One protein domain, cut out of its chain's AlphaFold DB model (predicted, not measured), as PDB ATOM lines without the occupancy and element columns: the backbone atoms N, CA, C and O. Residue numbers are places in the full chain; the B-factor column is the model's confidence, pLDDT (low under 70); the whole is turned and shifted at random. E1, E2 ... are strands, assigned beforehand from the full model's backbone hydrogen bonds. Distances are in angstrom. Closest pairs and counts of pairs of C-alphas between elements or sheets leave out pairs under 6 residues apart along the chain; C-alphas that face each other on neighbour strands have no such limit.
ATOM      1  N   THR A  37      33.010 -24.088 -89.517       40.81
ATOM      2  CA  THR A  37      32.530 -25.159 -88.632       40.81
ATOM      3  C   THR A  37      31.041 -24.964 -88.355       40.81
ATOM      4  O   THR A  37      30.672 -24.115 -87.546       40.81
ATOM      5  N   VAL A  38      30.178 -25.762 -88.990       44.34
ATOM      6  CA  VAL A  38      28.793 -25.944 -88.524       44.34
ATOM      7  C   VAL A  38      28.753 -27.228 -87.690       44.34
ATOM      8  O   VAL A  38      28.530 -28.312 -88.220       44.34
ATOM      9  N   ASP A  39      29.034 -27.097 -86.390       48.22
ATOM     10  CA  ASP A  39      28.895 -28.178 -85.401       48.22
ATOM     11  C   ASP A  39      27.396 -28.516 -85.258       48.22
ATOM     12  O   ASP A  39      26.622 -27.691 -84.763       48.22
ATOM     13  N   LEU A  40      26.977 -29.732 -85.630       57.06
ATOM     14  CA  LEU A  40      25.689 -30.265 -85.173       57.06
ATOM     15  C   LEU A  40      25.901 -30.871 -83.782       57.06
ATOM     16  O   LEU A  40      26.688 -31.807 -83.625       57.06
ATOM     17  N   ALA A  41      25.206 -30.332 -82.781       55.53
ATOM     18  CA  ALA A  41      25.278 -30.788 -81.398       55.53
ATOM     19  C   ALA A  41      23.904 -31.271 -80.921       55.53
ATOM     20  O   ALA A  41      22.936 -30.512 -80.950       55.53
ATOM     21  N   VAL A  42      23.831 -32.514 -80.442       61.69
ATOM     22  CA  VAL A  42      22.622 -33.080 -79.828       61.69
ATOM     23  C   VAL A  42      22.913 -33.396 -78.368       61.69
ATOM     24  O   VAL A  42      23.900 -34.061 -78.067       61.69
ATOM     25  N   SER A  43      22.067 -32.894 -77.465       49.69
ATOM     26  CA  SER A  43      22.205 -33.069 -76.016       49.69
ATOM     27  C   SER A  43      21.109 -33.980 -75.477       49.69
ATOM     28  O   SER A  43      19.927 -33.745 -75.731       49.69
ATOM     29  N   THR A  44      21.494 -35.003 -74.719       61.25
ATOM     30  CA  THR A  44      20.590 -35.976 -74.102       61.25
ATOM     31  C   THR A  44      20.965 -36.155 -72.629       61.25
ATOM     32  O   THR A  44      22.140 -36.175 -72.257       61.25
ATOM     33  N   LYS A  45      19.964 -36.245 -71.748       54.53
ATOM     34  CA  LYS A  45      20.191 -36.589 -70.336       54.53
ATOM     35  C   LYS A  45      20.252 -38.109 -70.224       54.53
ATOM     36  O   LYS A  45      19.312 -38.758 -70.670       54.53
ATOM     37  N   SER A  46      21.298 -38.674 -69.616       46.09
ATOM     38  CA  SER A  46      21.387 -40.123 -69.399       46.09
ATOM     39  C   SER A  46      20.503 -40.567 -68.222       46.09
ATOM     40  O   SER A  46      20.957 -40.861 -67.118       46.09
ATOM     41  N   ASN A  47      19.194 -40.652 -68.473       48.28
ATOM     42  CA  ASN A  47      18.225 -41.302 -67.581       48.28
ATOM     43  C   ASN A  47      18.290 -42.847 -67.648       48.28
ATOM     44  O   ASN A  47      17.424 -43.513 -67.088       48.28
ATOM     45  N   GLY A  48      19.289 -43.412 -68.337       45.03
ATOM     46  CA  GLY A  48      19.390 -44.844 -68.643       45.03
ATOM     47  C   GLY A  48      18.538 -45.288 -69.839       45.03
ATOM     48  O   GLY A  48      18.472 -46.478 -70.122       45.03
ATOM     49  N   GLU A  49      17.895 -44.356 -70.548       46.62
ATOM     50  CA  GLU A  49      17.024 -44.652 -71.686       46.62
ATOM     51  C   GLU A  49      17.719 -44.290 -73.013       46.62
ATOM     52  O   GLU A  49      18.286 -43.195 -73.139       46.62
ATOM     53  N   PRO A  50      17.710 -45.178 -74.025       45.97
ATOM     54  CA  PRO A  50      18.315 -44.882 -75.314       45.97
ATOM     55  C   PRO A  50      17.519 -43.818 -76.062       45.97
ATOM     56  O   PRO A  50      16.405 -44.036 -76.536       45.97
ATOM     57  N   THR A  51      18.143 -42.663 -76.235       51.69
ATOM     58  CA  THR A  51      17.671 -41.618 -77.140       51.69
ATOM     59  C   THR A  51      18.260 -41.858 -78.531       51.69
ATOM     60  O   THR A  51      19.377 -42.342 -78.667       51.69
ATOM     61  N   THR A  52      17.504 -41.564 -79.587       45.84
ATOM     62  CA  THR A  52      17.965 -41.650 -80.985       45.84
ATOM     63  C   THR A  52      17.722 -40.300 -81.645       45.84
ATOM     64  O   THR A  52      16.689 -39.680 -81.398       45.84
ATOM     65  N   PHE A  53      18.661 -39.832 -82.465       52.97
ATOM     66  CA  PHE A  53      18.525 -38.578 -83.202       52.97
ATOM     67  C   PHE A  53      18.959 -38.727 -84.660       52.97
ATOM     68  O   PHE A  53      19.796 -39.563 -85.007       52.97
ATOM     69  N   GLU A  54      18.387 -37.885 -85.512       44.91
ATOM     70  CA  GLU A  54      18.715 -37.824 -86.932       44.91
ATOM     71  C   GLU A  54      19.885 -36.862 -87.153       44.91
ATOM     72  O   GLU A  54      19.850 -35.709 -86.717       44.91
ATOM     73  N   VAL A  55      20.933 -37.324 -87.841       46.00
ATOM     74  CA  VAL A  55      22.058 -36.475 -88.251       46.00
ATOM     75  C   VAL A  55      21.871 -36.112 -89.714       46.00
ATOM     76  O   VAL A  55      21.943 -36.968 -90.598       46.00
ATOM     77  N   PHE A  56      21.661 -34.826 -89.992       41.53
ATOM     78  CA  PHE A  56      21.652 -34.336 -91.364       41.53
ATOM     79  C   PHE A  56      23.088 -34.199 -91.882       41.53
ATOM     80  O   PHE A  56      23.869 -33.402 -91.361       41.53
ATOM     81  N   ALA A  57      23.437 -34.949 -92.930       39.38
ATOM     82  CA  ALA A  57      24.696 -34.744 -93.639       39.38
ATOM     83  C   ALA A  57      24.678 -33.351 -94.304       39.38
ATOM     84  O   ALA A  57      23.738 -33.063 -95.052       39.38
ATOM     85  N   PRO A  58      25.676 -32.476 -94.061       41.41
ATOM     86  CA  PRO A  58      25.630 -31.095 -94.526       41.41
ATOM     87  C   PRO A  58      25.482 -31.028 -96.048       41.41
ATOM     88  O   PRO A  58      26.225 -31.656 -96.805       41.41
ATOM     89  N   ARG A  59      24.506 -30.240 -96.509       38.03
ATOM     90  CA  ARG A  59      24.294 -29.993 -97.937       38.03
ATOM     91  C   ARG A  59      25.493 -29.196 -98.469       38.03
ATOM     92  O   ARG A  59      25.749 -28.118 -97.931       38.03
ATOM     93  N   ALA A 102      11.817 -50.082 -84.297       47.22
ATOM     94  CA  ALA A 102      12.492 -50.541 -85.519       47.22
ATOM     95  C   ALA A 102      14.016 -50.299 -85.516       47.22
ATOM     96  O   ALA A 102      14.700 -50.704 -86.459       47.22
ATOM     97  N   PHE A 103      14.554 -49.643 -84.485       55.53
ATOM     98  CA  PHE A 103      15.985 -49.378 -84.351       55.53
ATOM     99  C   PHE A 103      16.643 -50.448 -83.477       55.53
ATOM    100  O   PHE A 103      16.211 -50.695 -82.352       55.53
ATOM    101  N   ASN A 104      17.712 -51.067 -83.980       59.69
ATOM    102  CA  ASN A 104      18.521 -51.988 -83.183       59.69
ATOM    103  C   ASN A 104      19.248 -51.184 -82.096       59.69
ATOM    104  O   ASN A 104      20.162 -50.412 -82.402       59.69
ATOM    105  N   HIS A 105      18.830 -51.355 -80.842       64.00
ATOM    106  CA  HIS A 105      19.522 -50.784 -79.694       64.00
ATOM    107  C   HIS A 105      20.944 -51.361 -79.600       64.00
ATOM    108  O   HIS A 105      21.165 -52.534 -79.903       64.00
ATOM    109  N   CYS A 106      21.921 -50.532 -79.225       72.06
ATOM    110  CA  CYS A 106      23.289 -50.998 -79.050       72.06
ATOM    111  C   CYS A 106      23.518 -51.474 -77.615       72.06
ATOM    112  O   CYS A 106      23.822 -50.672 -76.735       72.06
ATOM    113  N   GLU A 107      23.415 -52.785 -77.425       68.69
ATOM    114  CA  GLU A 107      23.642 -53.465 -76.143       68.69
ATOM    115  C   GLU A 107      25.073 -54.027 -76.008       68.69
ATOM    116  O   GLU A 107      25.377 -54.719 -75.041       68.69
ATOM    117  N   ASP A 108      25.977 -53.756 -76.961       69.56
ATOM    118  CA  ASP A 108      27.347 -54.286 -76.944       69.56
ATOM    119  C   ASP A 108      28.210 -53.602 -75.859       69.56
ATOM    120  O   ASP A 108      28.633 -52.454 -76.049       69.56
ATOM    121  N   PRO A 109      28.594 -54.286 -74.758       66.56
ATOM    122  CA  PRO A 109      29.349 -53.673 -73.654       66.56
ATOM    123  C   PRO A 109      30.808 -53.346 -74.018       66.56
ATOM    124  O   PRO A 109      31.517 -52.698 -73.253       66.56
ATOM    125  N   ASN A 110      31.272 -53.803 -75.187       71.00
ATOM    126  CA  ASN A 110      32.599 -53.513 -75.732       71.00
ATOM    127  C   ASN A 110      32.588 -52.418 -76.818       71.00
ATOM    128  O   ASN A 110      33.663 -52.029 -77.286       71.00
ATOM    129  N   ALA A 111      31.415 -51.927 -77.239       66.00
ATOM    130  CA  ALA A 111      31.324 -50.829 -78.198       66.00
ATOM    131  C   ALA A 111      31.799 -49.507 -77.564       66.00
ATOM    132  O   ALA A 111      31.589 -49.256 -76.377       66.00
ATOM    133  N   ARG A 112      32.476 -48.656 -78.347       72.88
ATOM    134  CA  ARG A 112      33.122 -47.429 -77.849       72.88
ATOM    135  C   ARG A 112      32.713 -46.187 -78.629       72.88
ATOM    136  O   ARG A 112      33.009 -46.075 -79.815       72.88
ATOM    137  N   PRO A 113      32.209 -45.174 -77.919       82.12
ATOM    138  CA  PRO A 113      30.864 -45.237 -77.348       82.12
ATOM    139  C   PRO A 113      29.785 -45.460 -78.428       82.12
ATOM    140  O   PRO A 113      28.689 -45.906 -78.113       82.12
ATOM    141  N   PHE A 114      30.094 -45.163 -79.694       85.75
ATOM    142  CA  PHE A 114      29.215 -45.369 -80.838       85.75
ATOM    143  C   PHE A 114      29.308 -46.799 -81.372       85.75
ATOM    144  O   PHE A 114      30.341 -47.463 -81.263       85.75
ATOM    145  N   CYS A 115      28.222 -47.237 -81.995       83.25
ATOM    146  CA  CYS A 115      28.071 -48.566 -82.578       83.25
ATOM    147  C   CYS A 115      27.754 -48.471 -84.073       83.25
ATOM    148  O   CYS A 115      28.272 -49.248 -84.873       83.25
ATOM    149  N   LEU A 116      26.962 -47.462 -84.455       83.56
ATOM    150  CA  LEU A 116      26.799 -47.010 -85.831       83.56
ATOM    151  C   LEU A 116      26.979 -45.483 -85.904       83.56
ATOM    152  O   LEU A 116      26.526 -44.780 -84.997       83.56
ATOM    153  N   PRO A 117      27.578 -44.953 -86.984       81.25
ATOM    154  CA  PRO A 117      28.251 -45.695 -88.055       81.25
ATOM    155  C   PRO A 117      29.574 -46.341 -87.588       81.25
ATOM    156  O   PRO A 117      30.105 -45.994 -86.538       81.25
ATOM    157  N   THR A 118      30.125 -47.293 -88.347       84.19
ATOM    158  CA  THR A 118      31.460 -47.853 -88.059       84.19
ATOM    159  C   THR A 118      32.565 -47.033 -88.733       84.19
ATOM    160  O   THR A 118      32.331 -46.336 -89.724       84.19
ATOM    161  N   ASN A 119      33.779 -47.092 -88.178       84.69
ATOM    162  CA  ASN A 119      34.932 -46.337 -88.678       84.69
ATOM    163  C   ASN A 119      35.268 -46.737 -90.131       84.69
ATOM    164  O   ASN A 119      35.370 -47.925 -90.438       84.69
ATOM    165  N   GLY A 120      35.423 -45.746 -91.012       83.12
ATOM    166  CA  GLY A 120      35.688 -45.936 -92.439       83.12
ATOM    167  C   GLY A 120      34.456 -46.269 -93.290       83.12
ATOM    168  O   GLY A 120      34.613 -46.722 -94.424       83.12
ATOM    169  N   THR A 121      33.232 -46.080 -92.780       85.12
ATOM    170  CA  THR A 121      32.023 -46.235 -93.608       85.12
ATOM    171  C   THR A 121      31.837 -45.070 -94.575       85.12
ATOM    172  O   THR A 121      31.982 -43.901 -94.217       85.12
ATOM    173  N   ASP A 122      31.457 -45.409 -95.807       85.38
ATOM    174  CA  ASP A 122      31.067 -44.438 -96.822       85.38
ATOM    175  C   ASP A 122      29.592 -44.058 -96.672       85.38
ATOM    176  O   ASP A 122      28.689 -44.872 -96.889       85.38
ATOM    177  N   LEU A 123      29.354 -42.793 -96.331       84.69
ATOM    178  CA  LEU A 123      28.036 -42.169 -96.342       84.69
ATOM    179  C   LEU A 123      27.833 -41.431 -97.671       84.69
ATOM    180  O   LEU A 123      28.795 -41.047 -98.332       84.69
ATOM    181  N   TYR A 124      26.583 -41.193 -98.069       82.69
ATOM    182  CA  TYR A 124      26.267 -40.517 -99.328       82.69
ATOM    183  C   TYR A 124      25.455 -39.238 -99.122       82.69
ATOM    184  O   TYR A 124      24.454 -39.233 -98.405       82.69
ATOM    185  N   VAL A 125      25.862 -38.158 -99.798       79.81
ATOM    186  CA  VAL A 125      25.163 -36.862 -99.767       79.81
ATOM    187  C   VAL A 125      23.688 -37.029-100.158       79.81
ATOM    188  O   VAL A 125      23.374 -37.650-101.174       79.81
ATOM    189  N   GLY A 126      22.788 -36.433 -99.371       69.06
ATOM    190  CA  GLY A 126      21.341 -36.434 -99.621       69.06
ATOM    191  C   GLY A 126      20.566 -37.615 -99.023       69.06
ATOM    192  O   GLY A 126      19.346 -37.645 -99.157       69.06
ATOM    193  N   ASN A 127      21.239 -38.552 -98.349       71.75
ATOM    194  CA  ASN A 127      20.597 -39.595 -97.547       71.75
ATOM    195  C   ASN A 127      20.582 -39.225 -96.054       71.75
ATOM    196  O   ASN A 127      21.439 -38.479 -95.577       71.75
ATOM    197  N   TYR A 128      19.637 -39.810 -95.318       72.81
ATOM    198  CA  TYR A 128      19.561 -39.734 -93.861       72.81
ATOM    199  C   TYR A 128      20.329 -40.897 -93.232       72.81
ATOM    200  O   TYR A 128      20.217 -42.037 -93.691       72.81
ATOM    201  N   TYR A 129      21.088 -40.606 -92.177       79.31
ATOM    202  CA  TYR A 129      21.850 -41.589 -91.415       79.31
ATOM    203  C   TYR A 129      21.602 -41.400 -89.920       79.31
ATOM    204  O   TYR A 129      21.484 -40.276 -89.430       79.31
ATOM    205  N   TYR A 130      21.540 -42.519 -89.205       77.62
ATOM    206  CA  TYR A 130      21.325 -42.559 -87.764       77.62
ATOM    207  C   TYR A 130      22.640 -42.905 -87.073       77.62
ATOM    208  O   TYR A 130      23.358 -43.806 -87.516       77.62
ATOM    209  N   ALA A 131      22.940 -42.200 -85.986       80.00
ATOM    210  CA  ALA A 131      24.018 -42.557 -85.078       80.00
ATOM    211  C   ALA A 131      23.429 -43.312 -83.881       80.00
ATOM    212  O   ALA A 131      22.415 -42.892 -83.324       80.00
ATOM    213  N   THR A 132      24.066 -44.407 -83.475       82.12
ATOM    214  CA  THR A 132      23.697 -45.165 -82.271       82.12
ATOM    215  C   THR A 132      24.904 -45.299 -81.357       82.12
ATOM    216  O   THR A 132      26.040 -45.431 -81.819       82.12
ATOM    217  N   TRP A 133      24.667 -45.257 -80.050       81.56
ATOM    218  CA  TRP A 133      25.691 -45.394 -79.019       81.56
ATOM    219  C   TRP A 133      25.200 -46.287 -77.885       81.56
ATOM    220  O   TRP A 133      23.994 -46.449 -77.693       81.56
ATOM    221  N   ASN A 134      26.143 -46.860 -77.142       82.88
ATOM    222  CA  ASN A 134      25.852 -47.585 -75.915       82.88
ATOM    223  C   ASN A 134      25.713 -46.571 -74.752       82.88
ATOM    224  O   ASN A 134      26.671 -45.834 -74.486       82.88
ATOM    225  N   PRO A 135      24.554 -46.488 -74.066       77.88
ATOM    226  CA  PRO A 135      24.369 -45.593 -72.923       77.88
ATOM    227  C   PRO A 135      25.192 -46.006 -71.690       77.88
ATOM    228  O   PRO A 135      25.633 -45.122 -70.961       77.88
ATOM    229  N   ASP A 136      25.475 -47.299 -71.495       81.00
ATOM    230  CA  ASP A 136      26.216 -47.839 -70.342       81.00
ATOM    231  C   ASP A 136      27.710 -47.478 -70.360       81.00
ATOM    232  O   ASP A 136      28.403 -47.592 -69.349       81.00
ATOM    233  N   PHE A 137      28.224 -47.001 -71.500       80.69
ATOM    234  CA  PHE A 137      29.559 -46.402 -71.569       80.69
ATOM    235  C   PHE A 137      29.651 -45.110 -70.734       80.69
ATOM    236  O   PHE A 137      30.738 -44.720 -70.299       80.69
ATOM    237  N   PHE A 138      28.524 -44.425 -70.526       81.88
ATOM    238  CA  PHE A 138      28.466 -43.140 -69.846       81.88
ATOM    239  C   PHE A 138      28.031 -43.300 -68.381       81.88
ATOM    240  O   PHE A 138      27.185 -44.135 -68.065       81.88
ATOM    241  N   PRO A 139      28.549 -42.468 -67.460       79.88
ATOM    242  CA  PRO A 139      28.080 -42.445 -66.079       79.88
ATOM    243  C   PRO A 139      26.576 -42.150 -65.997       79.88
ATOM    244  O   PRO A 139      26.062 -41.295 -66.729       79.88
ATOM    245  N   HIS A 140      25.879 -42.804 -65.068       76.50
ATOM    246  CA  HIS A 140      24.486 -42.478 -64.752       76.50
ATOM    247  C   HIS A 140      24.352 -41.018 -64.295       76.50
ATOM    248  O   HIS A 140      25.225 -40.513 -63.587       76.50
ATOM    249  N   ASN A 141      23.248 -40.358 -64.665       73.56
ATOM    250  CA  ASN A 141      23.020 -38.929 -64.412       73.56
ATOM    251  C   ASN A 141      24.134 -38.035 -64.991       73.56
ATOM    252  O   ASN A 141      24.616 -37.110 -64.340       73.56
ATOM    253  N   SER A 142      24.560 -38.315 -66.224       72.38
ATOM    254  CA  SER A 142      25.408 -37.406 -66.999       72.38
ATOM    255  C   SER A 142      24.613 -36.753 -68.130       72.38
ATOM    256  O   SER A 142      23.688 -37.333 -68.704       72.38
ATOM    257  N   SER A 143      24.958 -35.510 -68.464       76.50
ATOM    258  CA  SER A 143      24.485 -34.895 -69.709       76.50
ATOM    259  C   SER A 143      25.459 -35.273 -70.815       76.50
ATOM    260  O   SER A 143      26.631 -34.903 -70.742       76.50
ATOM    261  N   ILE A 144      24.977 -35.987 -71.830       79.81
ATOM    262  CA  ILE A 144      25.759 -36.399 -72.994       79.81
ATOM    263  C   ILE A 144      25.484 -35.399 -74.117       79.81
ATOM    264  O   ILE A 144      24.335 -35.100 -74.424       79.81
ATOM    265  N   VAL A 145      26.538 -34.884 -74.741       81.06
ATOM    266  CA  VAL A 145      26.466 -34.064 -75.950       81.06
ATOM    267  C   VAL A 145      27.233 -34.783 -77.047       81.06
ATOM    268  O   VAL A 145      28.459 -34.885 -76.988       81.06
ATOM    269  N   VAL A 146      26.524 -35.268 -78.063       82.00
ATOM    270  CA  VAL A 146      27.160 -35.763 -79.283       82.00
ATOM    271  C   VAL A 146      27.383 -34.590 -80.221       82.00
ATOM    272  O   VAL A 146      26.449 -33.859 -80.554       82.00
ATOM    273  N   LYS A 147      28.630 -34.430 -80.655       81.50
ATOM    274  CA  LYS A 147      29.031 -33.509 -81.709       81.50
ATOM    275  C   LYS A 147      29.388 -34.279 -82.968       81.50
ATOM    276  O   LYS A 147      30.087 -35.291 -82.895       81.50
ATOM    277  N   VAL A 148      28.961 -33.750 -84.108       80.75
ATOM    278  CA  VAL A 148      29.442 -34.164 -85.426       80.75
ATOM    279  C   VAL A 148      30.158 -32.978 -86.047       80.75
ATOM    280  O   VAL A 148      29.541 -31.944 -86.313       80.75
ATOM    281  N   GLN A 149      31.462 -33.125 -86.247       78.88
ATOM    282  CA  GLN A 149      32.290 -32.155 -86.958       78.88
ATOM    283  C   GLN A 149      32.469 -32.640 -88.393       78.88
ATOM    284  O   GLN A 149      32.488 -33.845 -88.629       78.88
ATOM    285  N   TYR A 150      32.613 -31.726 -89.353       77.62
ATOM    286  CA  TYR A 150      32.995 -32.092 -90.716       77.62
ATOM    287  C   TYR A 150      34.246 -31.349 -91.158       77.62
ATOM    288  O   TYR A 150      34.435 -30.164 -90.871       77.62
ATOM    289  N   ARG A 151      35.072 -32.044 -91.931       76.69
ATOM    290  CA  ARG A 151      36.245 -31.500 -92.592       76.69
ATOM    291  C   ARG A 151      36.084 -31.657 -94.098       76.69
ATOM    292  O   ARG A 151      35.885 -32.753 -94.612       76.69
ATOM    293  N   ASN A 152      36.161 -30.532 -94.800       68.62
ATOM    294  CA  ASN A 152      36.279 -30.510 -96.251       68.62
ATOM    295  C   ASN A 152      37.768 -30.489 -96.611       68.62
ATOM    296  O   ASN A 152      38.459 -29.533 -96.246       68.62
ATOM    297  N   ASP A 153      38.255 -31.509 -97.312       65.44
ATOM    298  CA  ASP A 153      39.556 -31.445 -97.976       65.44
ATOM    299  C   ASP A 153      39.326 -31.007 -99.425       65.44
ATOM    300  O   ASP A 153      38.750 -31.736-100.232       65.44
ATOM    301  N   SER A 154      39.771 -29.793 -99.759       63.03
ATOM    302  CA  SER A 154      39.506 -29.138-101.047       63.03
ATOM    303  C   SER A 154      40.083 -29.871-102.264       63.03
ATOM    304  O   SER A 154      39.762 -29.514-103.397       63.03
ATOM    305  N   SER A 155      40.920 -30.887-102.043       61.78
ATOM    306  CA  SER A 155      41.451 -31.770-103.080       61.78
ATOM    307  C   SER A 155      40.519 -32.935-103.458       61.78
ATOM    308  O   SER A 155      40.726 -33.556-104.504       61.78
ATOM    309  N   TYR A 156      39.472 -33.210-102.671       58.59
ATOM    310  CA  TYR A 156      38.616 -34.386-102.830       58.59
ATOM    311  C   TYR A 156      37.122 -34.052-102.951       58.59
ATOM    312  O   TYR A 156      36.621 -33.044-102.468       58.59
ATOM    313  N   THR A 157      36.368 -34.947-103.594       63.38
ATOM    314  CA  THR A 157      34.902 -34.861-103.729       63.38
ATOM    315  C   THR A 157      34.156 -35.494-102.546       63.38
ATOM    316  O   THR A 157      33.013 -35.938-102.695       63.38
ATOM    317  N   TYR A 158      34.812 -35.569-101.385       69.00
ATOM    318  CA  TYR A 158      34.289 -36.165-100.163       69.00
ATOM    319  C   TYR A 158      34.622 -35.325 -98.929       69.00
ATOM    320  O   TYR A 158      35.602 -34.585 -98.910       69.00
ATOM    321  N   PHE A 159      33.802 -35.473 -97.892       72.44
ATOM    322  CA  PHE A 159      33.985 -34.839 -96.588       72.44
ATOM    323  C   PHE A 159      34.257 -35.913 -95.539       72.44
ATOM    324  O   PHE A 159      33.655 -36.986 -95.585       72.44
ATOM    325  N   GLU A 160      35.122 -35.623 -94.580       79.56
ATOM    326  CA  GLU A 160      35.323 -36.466 -93.400       79.56
ATOM    327  C   GLU A 160      34.384 -35.962 -92.296       79.56
ATOM    328  O   GLU A 160      34.325 -34.754 -92.062       79.56
ATOM    329  N   LEU A 161      33.623 -36.850 -91.651       80.12
ATOM    330  CA  LEU A 161      32.861 -36.532 -90.441       80.12
ATOM    331  C   LEU A 161      33.509 -37.202 -89.232       80.12
ATOM    332  O   LEU A 161      33.676 -38.424 -89.227       80.12
ATOM    333  N   ASP A 162      33.765 -36.408 -88.199       83.00
ATOM    334  CA  ASP A 162      34.274 -36.856 -86.908       83.00
ATOM    335  C   ASP A 162      33.158 -36.796 -85.863       83.00
ATOM    336  O   ASP A 162      32.605 -35.730 -85.567       83.00
ATOM    337  N   PHE A 163      32.831 -37.949 -85.283       82.81
ATOM    338  CA  PHE A 163      31.891 -38.052 -84.171       82.81
ATOM    339  C   PHE A 163      32.647 -37.932 -82.845       82.81
ATOM    340  O   PHE A 163      33.626 -38.640 -82.612       82.81
ATOM    341  N   VAL A 164      32.180 -37.072 -81.940       84.06
ATOM    342  CA  VAL A 164      32.754 -36.914 -80.595       84.06
ATOM    343  C   VAL A 164      31.633 -36.903 -79.567       84.06
ATOM    344  O   VAL A 164      30.724 -36.077 -79.638       84.06
ATOM    345  N   ALA A 165      31.710 -37.797 -78.584       83.25
ATOM    346  CA  ALA A 165      30.826 -37.764 -77.425       83.25
ATOM    347  C   ALA A 165      31.491 -36.973 -76.294       83.25
ATOM    348  O   ALA A 165      32.630 -37.253 -75.917       83.25
ATOM    349  N   LEU A 166      30.778 -35.991 -75.747       83.81
ATOM    350  CA  LEU A 166      31.169 -35.207 -74.579       83.81
ATOM    351  C   LEU A 166      30.204 -35.506 -73.435       83.81
ATOM    352  O   LEU A 166      29.005 -35.591 -73.672       83.81
ATOM    353  N   TRP A 167      30.690 -35.623 -72.201       80.56
ATOM    354  CA  TRP A 167      29.809 -35.756 -71.038       80.56
ATOM    355  C   TRP A 167      30.349 -35.044 -69.801       80.56
ATOM    356  O   TRP A 167      31.552 -34.806 -69.660       80.56
ATOM    357  N   ILE A 168      29.430 -34.694 -68.904       80.94
ATOM    358  CA  ILE A 168      29.709 -34.067 -67.610       80.94
ATOM    359  C   ILE A 168      29.050 -34.920 -66.524       80.94
ATOM    360  O   ILE A 168      27.889 -35.298 -66.658       80.94
ATOM    361  N   GLU A 169      29.805 -35.231 -65.472       80.88
ATOM    362  CA  GLU A 169      29.345 -35.979 -64.297       80.88
ATOM    363  C   GLU A 169      28.782 -35.021 -63.242       80.88
ATOM    364  O   GLU A 169      29.515 -34.159 -62.736       80.88
ATOM    365  N   ASP A 170      27.505 -35.199 -62.890       67.06
ATOM    366  CA  ASP A 170      26.840 -34.430 -61.838       67.06
ATOM    367  C   ASP A 170      27.604 -34.560 -60.507       67.06
ATOM    368  O   ASP A 170      27.820 -35.649 -59.977       67.06
ATOM    369  N   GLY A 171      28.037 -33.417 -59.965       67.44
ATOM    370  CA  GLY A 171      28.806 -33.329 -58.717       67.44
ATOM    371  C   GLY A 171      30.321 -33.138 -58.876       67.44
ATOM    372  O   GLY A 171      30.997 -32.909 -57.875       67.44
ATOM    373  N   THR A 172      30.870 -33.157 -60.098       65.75
ATOM    374  CA  THR A 172      32.294 -32.841 -60.343       65.75
ATOM    375  C   THR A 172      32.488 -31.443 -60.939       65.75
ATOM    376  O   THR A 172      31.680 -30.955 -61.729       65.75
ATOM    377  N   THR A 173      33.571 -30.754 -60.564       58.47
ATOM    378  CA  THR A 173      33.841 -29.390 -61.039       58.47
ATOM    379  C   THR A 173      34.320 -29.365 -62.495       58.47
ATOM    380  O   THR A 173      35.495 -29.561 -62.802       58.47
ATOM    381  N   SER A 174      33.372 -29.060 -63.386       65.38
ATOM    382  CA  SER A 174      33.551 -28.305 -64.641       65.38
ATOM    383  C   SER A 174      34.567 -28.805 -65.684       65.38
ATOM    384  O   SER A 174      34.921 -28.053 -66.594       65.38
ATOM    385  N   LYS A 175      34.983 -30.076 -65.647       70.81
ATOM    386  CA  LYS A 175      35.724 -30.716 -66.750       70.81
ATOM    387  C   LYS A 175      34.852 -31.728 -67.486       70.81
ATOM    388  O   LYS A 175      34.655 -32.840 -67.007       70.81
ATOM    389  N   ALA A 176      34.383 -31.346 -68.673       75.50
ATOM    390  CA  ALA A 176      33.763 -32.283 -69.603       75.50
ATOM    391  C   ALA A 176      34.790 -33.334 -70.053       75.50
ATOM    392  O   ALA A 176      35.906 -32.991 -70.451       75.50
ATOM    393  N   LYS A 177      34.408 -34.610 -69.986       83.25
ATOM    394  CA  LYS A 177      35.171 -35.727 -70.548       83.25
ATOM    395  C   LYS A 177      34.762 -35.918 -72.008       83.25
ATOM    396  O   LYS A 177      33.645 -35.568 -72.390       83.25
ATOM    397  N   SER A 178      35.674 -36.438 -72.825       85.56
ATOM    398  CA  SER A 178      35.466 -36.651 -74.255       85.56
ATOM    399  C   SER A 178      35.877 -38.057 -74.681       85.56
ATOM    400  O   SER A 178      36.861 -38.610 -74.188       85.56
ATOM    401  N   ALA A 179      35.131 -38.626 -75.623       86.19
ATOM    402  CA  ALA A 179      35.446 -39.882 -76.285       86.19
ATOM    403  C   ALA A 179      35.362 -39.684 -77.799       86.19
ATOM    404  O   ALA A 179      34.363 -39.177 -78.319       86.19
ATOM    405  N   ALA A 180      36.421 -40.096 -78.494       86.62
ATOM    406  CA  ALA A 180      36.434 -40.157 -79.947       86.62
ATOM    407  C   ALA A 180      35.472 -41.251 -80.431       86.62
ATOM    408  O   ALA A 180      35.439 -42.351 -79.874       86.62
ATOM    409  N   GLY A 181      34.692 -40.925 -81.453       85.69
ATOM    410  CA  GLY A 181      33.799 -41.831 -82.153       85.69
ATOM    411  C   GLY A 181      34.354 -42.283 -83.507       85.69
ATOM    412  O   GLY A 181      35.557 -42.176 -83.758       85.69
ATOM    413  N   PRO A 182      33.492 -42.826 -84.381       87.19
ATOM    414  CA  PRO A 182      33.854 -43.196 -85.741       87.19
ATOM    415  C   PRO A 182      34.212 -41.961 -86.574       87.19
ATOM    416  O   PRO A 182      33.602 -40.900 -86.441       87.19
ATOM    417  N   MET A 183      35.158 -42.158 -87.486       86.00
ATOM    418  CA  MET A 183      35.429 -41.270 -88.610       86.00
ATOM    419  C   MET A 183      34.754 -41.869 -89.847       86.00
ATOM    420  O   MET A 183      34.895 -43.071 -90.099       86.00
ATOM    421  N   VAL A 184      33.996 -41.075 -90.604       87.94
ATOM    422  CA  VAL A 184      33.244 -41.560 -91.779       87.94
ATOM    423  C   VAL A 184      33.367 -40.624 -92.972       87.94
ATOM    424  O   VAL A 184      33.513 -39.414 -92.816       87.94
ATOM    425  N   THR A 185      33.293 -41.181 -94.176       85.25
ATOM    426  CA  THR A 185      33.559 -40.464 -95.427       85.25
ATOM    427  C   THR A 185      32.272 -40.222 -96.206       85.25
ATOM    428  O   THR A 185      31.688 -41.136 -96.781       85.25
ATOM    429  N   VAL A 186      31.816 -38.969 -96.258       84.00
ATOM    430  CA  VAL A 186      30.640 -38.556 -97.036       84.00
ATOM    431  C   VAL A 186      31.050 -38.315 -98.485       84.00
ATOM    432  O   VAL A 186      31.742 -37.347 -98.786       84.00
ATOM    433  N   LYS A 187      30.592 -39.175 -99.393       82.94
ATOM    434  CA  LYS A 187      30.845 -39.122-100.840       82.94
ATOM    435  C   LYS A 187      29.584 -38.728-101.610       82.94
ATOM    436  O   LYS A 187      28.459 -38.902-101.146       82.94
ATOM    437  N   ASN A 188      29.743 -38.242-102.836       80.25
ATOM    438  CA  ASN A 188      28.606 -38.137-103.752       80.25
ATOM    439  C   ASN A 188      28.152 -39.539-104.190       80.25
ATOM    440  O   ASN A 188      28.981 -40.391-104.510       80.25
ATOM    441  N   ALA A 189      26.837 -39.779-104.218       77.25
ATOM    442  CA  ALA A 189      26.294 -41.046-104.701       77.25
ATOM    443  C   ALA A 189      26.683 -41.271-106.179       77.25
ATOM    444  O   ALA A 189      26.561 -40.340-106.982       77.25
ATOM    445  N   PRO A 190      27.130 -42.480-106.570       76.88
ATOM    446  CA  PRO A 190      27.474 -42.754-107.959       76.88
ATOM    447  C   PRO A 190      26.238 -42.598-108.861       76.88
ATOM    448  O   PRO A 190      25.126 -42.949-108.446       76.88
ATOM    449  N   PRO A 191      26.399 -42.104-110.103       73.75
ATOM    450  CA  PRO A 191      25.283 -41.940-111.023       73.75
ATOM    451  C   PRO A 191      24.609 -43.292-111.274       73.75
ATOM    452  O   PRO A 191      25.228 -44.237-111.769       73.75
TER     453      PRO A 191
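This is residues 37 to 59 and 102 to 191 of the 312 residues of an uncharacterized protein of Sporormia fimetaria CBS 119925 (UniProt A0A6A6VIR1). A long, strongly twisted sheet, E1 E6 E7 E8 E4, curls like part of a barrel, and a small sheet, E2 E5 E3, covers its hollow side, making a sandwich of two sheets face to face. The 113 printed residues have no named helix and eight strands, E1 to E8 along the chain; the large sheet is mixed. The class is all strand, with 56 residues in named elements, under half. The whole is compact, radius of gyration of the C-alphas 14.9 A, yet elongated, spanning 51 by 33 by 21 A.

Begin with E6, residues 142 to 152, E7, residues 158 to 169, and E8, residues 177 to 187: a meander, each strand the antiparallel neighbour of the one before, in two hairpins. Look for N 145 and O 166, 2.8 A, and N 161 and O 184, 2.8 A, within hydrogen-bond range. Edge strand E1, residues 40 to 45, is antiparallel to E6, with N 42 and O 146 at 2.9 A. Edge strand E4, residues 122 to 124, is parallel to E8, with N 187 and O 123 at 2.8 A. In the other sheet, E5, residues 128 to 133, is antiparallel to E3, residues 114 to 116, with N 115 and O 132 at 2.8 A. E2, residues 53 to 56, and E5 meet only at a point, C-alphas 54 and 130, 5.5 A.

Find E1 starting at C-alpha 40, (25.689, -30.265, -85.173). E6 runs 32.0 A, E7 36.2 A and E8 30.8 A, ending at C-alpha 187, (30.845, -39.122, -100.840).

The farthest C-alphas, Gly 171 and Pro 191, are 53.1 A apart. Residues 60 to 101 are not printed; C-alphas 59 and 102 are 26.8 A apart. Of the links printed whole, none is long. Mean pLDDT of the printed part is 70.8; look for values under 70 at, among others, residues 37 to 59.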